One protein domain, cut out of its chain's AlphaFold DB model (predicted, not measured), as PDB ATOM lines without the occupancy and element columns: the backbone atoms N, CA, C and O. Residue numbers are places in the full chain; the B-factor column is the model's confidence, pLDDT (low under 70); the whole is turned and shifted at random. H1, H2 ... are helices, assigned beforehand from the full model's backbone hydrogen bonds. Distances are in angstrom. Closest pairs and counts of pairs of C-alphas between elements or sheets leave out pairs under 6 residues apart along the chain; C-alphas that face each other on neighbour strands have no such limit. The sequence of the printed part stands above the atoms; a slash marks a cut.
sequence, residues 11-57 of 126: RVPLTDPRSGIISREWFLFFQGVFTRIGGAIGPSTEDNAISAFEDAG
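What this domain is: This is residues 11 to 57 of the 126 residues of an uncharacterized protein of Desulfurellales bacterium (UniProt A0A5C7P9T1). H1, the longest helix, and H2 follow one another along a rod, with no core between them. Residues 11 to 23 loop out beyond the beginning of H1 and fold back to it, and the link, residues 36 to 44, swings out between the two helices. The printed part has 47 residues with two named helices, H1 then H2, and no named strand; the class is all helix, with 23 residues in named elements, under half. It is extended, with a radius of gyration of the C-alphas of 15.9 A and spans of 52 by 19 by 13 A.

Where its parts are: H1 is residues 24 to 35, 15.9 A long from C-alpha 24 at (133.159, 82.539, -28.441). H2 is residues 45 to 55, 14.9 A long, ending at C-alpha 55 at (115.969, 81.768, -62.049).

How they stand to each other: H1 and H2 are apart, but only just, at 8.3 A between their closest C-alphas. Their link is short, with 9 residues. In H1 every O i to N i+4 pair is within hydrogen-bond range; in H2 6 of 7 are.

The domain as a whole: The C-alphas of Arg 18 and Gly 57, the two farthest apart, are 52.4 A apart. The printed part has no cut. Residues 28 to 33 and 52 to 57 stand free. Residues 33 to 57 have pLDDT under 70.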
ATOM      1  N   ARG A  11     142.549  74.427 -33.306       85.38
ATOM      2  CA  ARG A  11     143.347  75.053 -32.234       85.38
ATOM      3  C   ARG A  11     142.504  75.501 -31.036       85.38
ATOM      4  O   ARG A  11     143.063  75.783 -29.984       85.38
ATOM      5  N   VAL A  12     141.185  75.586 -31.214       88.00
ATOM      6  CA  VAL A  12     140.220  76.028 -30.203       88.00
ATOM      7  C   VAL A  12     139.103  74.984 -30.107       88.00
ATOM      8  O   VAL A  12     138.539  74.625 -31.147       88.00
ATOM      9  N   PRO A  13     138.767  74.487 -28.903       89.12
ATOM     10  CA  PRO A  13     137.678  73.536 -28.728       89.12
ATOM     11  C   PRO A  13     136.325  74.175 -29.066       89.12
ATOM     12  O   PRO A  13     136.107  75.363 -28.823       89.12
ATOM     13  N   LEU A  14     135.414  73.374 -29.625       89.62
ATOM     14  CA  LEU A  14     134.066  73.813 -30.007       89.62
ATOM     15  C   LEU A  14     133.271  74.344 -28.807       89.62
ATOM     16  O   LEU A  14     132.533  75.318 -28.921       89.62
ATOM     17  N   THR A  15     133.448  73.707 -27.652       92.62
ATOM     18  CA  THR A  15     132.849  74.107 -26.383       92.62
ATOM     19  C   THR A  15     133.915  74.650 -25.441       92.62
ATOM     20  O   THR A  15     135.042  74.151 -25.396       92.62
ATOM     21  N   ASP A  16     133.571  75.691 -24.686       89.19
ATOM     22  CA  ASP A  16     134.410  76.200 -23.606       89.19
ATOM     23  C   ASP A  16     134.424  75.176 -22.452       89.19
ATOM     24  O   ASP A  16     133.369  74.887 -21.878       89.19
ATOM     25  N   PRO A  17     135.597  74.642 -22.061       85.44
ATOM     26  CA  PRO A  17     135.709  73.651 -20.991       85.44
ATOM     27  C   PRO A  17     135.196  74.130 -19.629       85.44
ATOM     28  O   PRO A  17     134.898  73.306 -18.767       85.44
ATOM     29  N   ARG A  18     135.135  75.447 -19.395       87.69
ATOM     30  CA  ARG A  18     134.733  76.016 -18.099       87.69
ATOM     31  C   ARG A  18     133.223  76.155 -17.965       87.69
ATOM     32  O   ARG A  18     132.707  76.074 -16.856       87.69
ATOM     33  N   SER A  19     132.534  76.395 -19.074       88.88
ATOM     34  CA  SER A  19     131.113  76.746 -19.098       88.88
ATOM     35  C   SER A  19     130.245  75.722 -19.834       88.88
ATOM     36  O   SER A  19     129.028  75.734 -19.674       88.88
ATOM     37  N   GLY A  20     130.839  74.824 -20.625       90.50
ATOM     38  CA  GLY A  20     130.136  73.793 -21.394       90.50
ATOM     39  C   GLY A  20     129.338  74.325 -22.588       90.50
ATOM     40  O   GLY A  20     128.769  73.537 -23.340       90.50
ATOM     41  N   ILE A  21     129.306  75.644 -22.787       91.44
ATOM     42  CA  ILE A  21     128.661  76.300 -23.928       91.44
ATOM     43  C   ILE A  21     129.625  76.404 -25.111       91.44
ATOM     44  O   ILE A  21     130.831  76.204 -24.967       91.44
ATOM     45  N   ILE A  22     129.093  76.717 -26.296       92.38
ATOM     46  CA  ILE A  22     129.906  76.970 -27.493       92.38
ATOM     47  C   ILE A  22     130.896  78.099 -27.189       92.38
ATOM     48  O   ILE A  22     130.516  79.144 -26.658       92.38
ATOM     49  N   SER A  23     132.169  77.883 -27.512       93.50
ATOM     50  CA  SER A  23     133.201  78.893 -27.299       93.50
ATOM     51  C   SER A  23     132.984  80.094 -28.218       93.50
ATOM     52  O   SER A  23     132.398  80.002 -29.301       93.50
ATOM     53  N   ARG A  24     133.439  81.264 -27.771       89.06
ATOM     54  CA  ARG A  24     133.159  82.539 -28.441       89.06
ATOM     55  C   ARG A  24     133.651  82.554 -29.888       89.06
ATOM     56  O   ARG A  24     132.981  83.109 -30.753       89.06
ATOM     57  N   GLU A  25     134.804  81.953 -30.151       89.38
ATOM     58  CA  GLU A  25     135.415  81.850 -31.474       89.38
ATOM     59  C   GLU A  25     134.511  81.081 -32.435       89.38
ATOM     60  O   GLU A  25     134.278  81.525 -33.558       89.38
ATOM     61  N   TRP A  26     133.952  79.964 -31.971       90.06
ATOM     62  CA  TRP A  26     133.035  79.149 -32.756       90.06
ATOM     63  C   TRP A  26     131.666  79.810 -32.905       90.06
ATOM     64  O   TRP A  26     131.094  79.766 -33.989       90.06
ATOM     65  N   PHE A  27     131.172  80.505 -31.879       89.06
ATOM     66  CA  PHE A  27     129.948  81.302 -31.980       89.06
ATOM     67  C   PHE A  27     130.070  82.400 -33.045       89.06
ATOM     68  O   PHE A  27     129.216  82.496 -33.920       89.06
ATOM     69  N   LEU A  28     131.151  83.187 -33.021       85.25
ATOM     70  CA  LEU A  28     131.404  84.238 -34.013       85.25
ATOM     71  C   LEU A  28     131.635  83.664 -35.412       85.25
ATOM     72  O   LEU A  28     131.204  84.263 -36.394       85.25
ATOM     73  N   PHE A  29     132.290  82.506 -35.508       84.31
ATOM     74  CA  PHE A  29     132.446  81.792 -36.769       84.31
ATOM     75  C   PHE A  29     131.088  81.378 -37.344       84.31
ATOM     76  O   PHE A  29     130.785  81.738 -38.477       84.31
ATOM     77  N   PHE A  30     130.243  80.689 -36.571       84.06
ATOM     78  CA  PHE A  30     128.913  80.285 -37.030       84.06
ATOM     79  C   PHE A  30     128.038  81.492 -37.342       84.06
ATOM     80  O   PHE A  30     127.398  81.510 -38.385       84.06
ATOM     81  N   GLN A  31     128.066  82.530 -36.509       80.19
ATOM     82  CA  GLN A  31     127.391  83.789 -36.802       80.19
ATOM     83  C   GLN A  31     127.875  84.364 -38.140       80.19
ATOM     84  O   GLN A  31     127.065  84.695 -38.990       80.19
ATOM     85  N   GLY A  32     129.185  84.405 -38.385       70.50
ATOM     86  CA  GLY A  32     129.748  84.841 -39.660       70.50
ATOM     87  C   GLY A  32     129.319  83.978 -40.848       70.50
ATOM     88  O   GLY A  32     129.043  84.533 -41.901       70.50
ATOM     89  N   VAL A  33     129.219  82.656 -40.691       68.06
ATOM     90  CA  VAL A  33     128.801  81.722 -41.753       68.06
ATOM     91  C   VAL A  33     127.307  81.834 -42.053       68.06
ATOM     92  O   VAL A  33     126.924  81.918 -43.214       68.06
ATOM     93  N   PHE A  34     126.459  81.874 -41.027       62.00
ATOM     94  CA  PHE A  34     125.008  81.981 -41.200       62.00
ATOM     95  C   PHE A  34     124.566  83.392 -41.598       62.00
ATOM     96  O   PHE A  34     123.553  83.545 -42.266       62.00
ATOM     97  N   THR A  35     125.327  84.425 -41.231       61.12
ATOM     98  CA  THR A  35     125.091  85.799 -41.699       61.12
ATOM     99  C   THR A  35     125.771  86.081 -43.048       61.12
ATOM    100  O   THR A  35     125.378  87.019 -43.733       61.12
ATOM    101  N   ARG A  36     126.769  85.289 -43.468       51.91
ATOM    102  CA  ARG A  36     127.449  85.424 -44.769       51.91
ATOM    103  C   ARG A  36     127.559  84.084 -45.492       51.91
ATOM    104  O   ARG A  36     128.622  83.461 -45.516       51.91
ATOM    105  N   ILE A  37     126.506  83.702 -46.201       49.19
ATOM    106  CA  ILE A  37     126.699  82.896 -47.408       49.19
ATOM    107  C   ILE A  37     127.003  83.907 -48.516       49.19
ATOM    108  O   ILE A  37     126.116  84.612 -48.962       49.19
ATOM    109  N   GLY A  38     128.284  84.045 -48.880       44.03
ATOM    110  CA  GLY A  38     128.732  84.939 -49.956       44.03
ATOM    111  C   GLY A  38     129.583  86.134 -49.510       44.03
ATOM    112  O   GLY A  38     129.153  87.269 -49.608       44.03
ATOM    113  N   GLY A  39     130.828  85.908 -49.071       45.66
ATOM    114  CA  GLY A  39     131.883  86.941 -49.041       45.66
ATOM    115  C   GLY A  39     131.514  88.303 -48.420       45.66
ATOM    116  O   GLY A  39     130.611  88.421 -47.606       45.66
ATOM    117  N   ALA A  40     132.259  89.359 -48.749       53.31
ATOM    118  CA  ALA A  40     131.841  90.741 -48.461       53.31
ATOM    119  C   ALA A  40     130.901  91.307 -49.553       53.31
ATOM    120  O   ALA A  40     130.494  92.461 -49.468       53.31
ATOM    121  N   ILE A  41     130.628  90.511 -50.594       54.94
ATOM    122  CA  ILE A  41     129.930  90.869 -51.835       54.94
ATOM    123  C   ILE A  41     129.203  89.611 -52.334       54.94
ATOM    124  O   ILE A  41     129.576  89.021 -53.346       54.94
ATOM    125  N   GLY A  42     128.241  89.102 -51.583       54.34
ATOM    126  CA  GLY A  42     127.491  87.932 -52.015       54.34
ATOM    127  C   GLY A  42     126.092  87.918 -51.422       54.34
ATOM    128  O   GLY A  42     125.883  88.494 -50.351       54.34
ATOM    129  N   PRO A  43     125.143  87.338 -52.170       54.16
ATOM    130  CA  PRO A  43     123.722  87.434 -51.879       54.16
ATOM    131  C   PRO A  43     123.398  86.705 -50.577       54.16
ATOM    132  O   PRO A  43     123.813  85.563 -50.373       54.16
ATOM    133  N   SER A  44     122.656  87.369 -49.695       56.88
ATOM    134  CA  SER A  44     122.167  86.774 -48.455       56.88
ATOM    135  C   SER A  44     121.251  85.574 -48.742       56.88
ATOM    136  O   SER A  44     120.760  85.380 -49.852       56.88
ATOM    137  N   THR A  45     120.971  84.742 -47.738       56.66
ATOM    138  CA  THR A  45     119.976  83.659 -47.874       56.66
ATOM    139  C   THR A  45     118.579  84.163 -48.224       56.66
ATOM    140  O   THR A  45     117.817  83.435 -48.851       56.66
ATOM    141  N   GLU A  46     118.261  85.402 -47.854       58.34
ATOM    142  CA  GLU A  46     117.032  86.092 -48.246       58.34
ATOM    143  C   GLU A  46     117.071  86.482 -49.732       58.34
ATOM    144  O   GLU A  46     116.103  86.246 -50.452       58.34
ATOM    145  N   ASP A  47     118.225  86.935 -50.229       55.09
ATOM    146  CA  ASP A  47     118.437  87.204 -51.656       55.09
ATOM    147  C   ASP A  47     118.408  85.918 -52.493       55.09
ATOM    148  O   ASP A  47     117.854  85.918 -53.584       55.09
ATOM    149  N   ASN A  48     118.928  84.794 -51.987       57.56
ATOM    150  CA  ASN A  48     118.809  83.495 -52.661       57.56
ATOM    151  C   ASN A  48     117.362  82.987 -52.690       57.56
ATOM    152  O   ASN A  48     116.970  82.335 -53.653       57.56
ATOM    153  N   ALA A  49     116.561  83.282 -51.661       59.81
ATOM    154  CA  ALA A  49     115.145  82.925 -51.649       59.81
ATOM    155  C   ALA A  49     114.346  83.730 -52.687       59.81
ATOM    156  O   ALA A  49     113.419  83.187 -53.276       59.81
ATOM    157  N   ILE A  50     114.725  84.984 -52.948       58.62
ATOM    158  CA  ILE A  50     114.132  85.826 -53.998       58.62
ATOM    159  C   ILE A  50     114.673  85.429 -55.383       58.62
ATOM    160  O   ILE A  50     113.901  85.220 -56.317       58.62
ATOM    161  N   SER A  51     115.986  85.227 -55.502       55.81
ATOM    162  CA  SER A  51     116.671  84.880 -56.753       55.81
ATOM    163  C   SER A  51     116.314  83.480 -57.257       55.81
ATOM    164  O   SER A  51     116.305  83.260 -58.465       55.81
ATOM    165  N   ALA A  52     115.950  82.550 -56.366       59.09
ATOM    166  CA  ALA A  52     115.426  81.246 -56.758       59.09
ATOM    167  C   ALA A  52     114.132  81.365 -57.577       59.09
ATOM    168  O   ALA A  52     113.910  80.533 -58.445       59.09
ATOM    169  N   PHE A  53     113.303  82.394 -57.365       54.44
ATOM    170  CA  PHE A  53     112.108  82.619 -58.189       54.44
ATOM    171  C   PHE A  53     112.412  83.327 -59.514       54.44
ATOM    172  O   PHE A  53     111.699  83.104 -60.489       54.44
ATOM    173  N   GLU A  54     113.464  84.148 -59.578       57.16
ATOM    174  CA  GLU A  54     113.891  84.803 -60.824       57.16
ATOM    175  C   GLU A  54     114.580  83.822 -61.795       57.16
ATOM    176  O   GLU A  54     114.448  83.968 -63.014       57.16
ATOM    177  N   ASP A  55     115.245  82.787 -61.269       58.41
ATOM    178  CA  ASP A  55     115.969  81.768 -62.049       58.41
ATOM    179  C   ASP A  55     115.175  80.460 -62.277       58.41
ATOM    180  O   ASP A  55     115.491  79.690 -63.179       58.41
ATOM    181  N   ALA A  56     114.085  80.202 -61.537       60.66
ATOM    182  CA  ALA A  56     113.323  78.939 -61.599       60.66
ATOM    183  C   ALA A  56     112.515  78.674 -62.896       60.66
ATOM    184  O   ALA A  56     111.593  77.861 -62.885       60.66
ATOM    185  N   GLY A  57     112.829  79.310 -64.026       57.72
ATOM    186  CA  GLY A  57     112.165  78.989 -65.302       57.72
ATOM    187  C   GLY A  57     112.215  80.072 -66.376       57.72
ATOM    188  O   GLY A  57     111.775  79.846 -67.507       57.72
TER     189      GLY A  57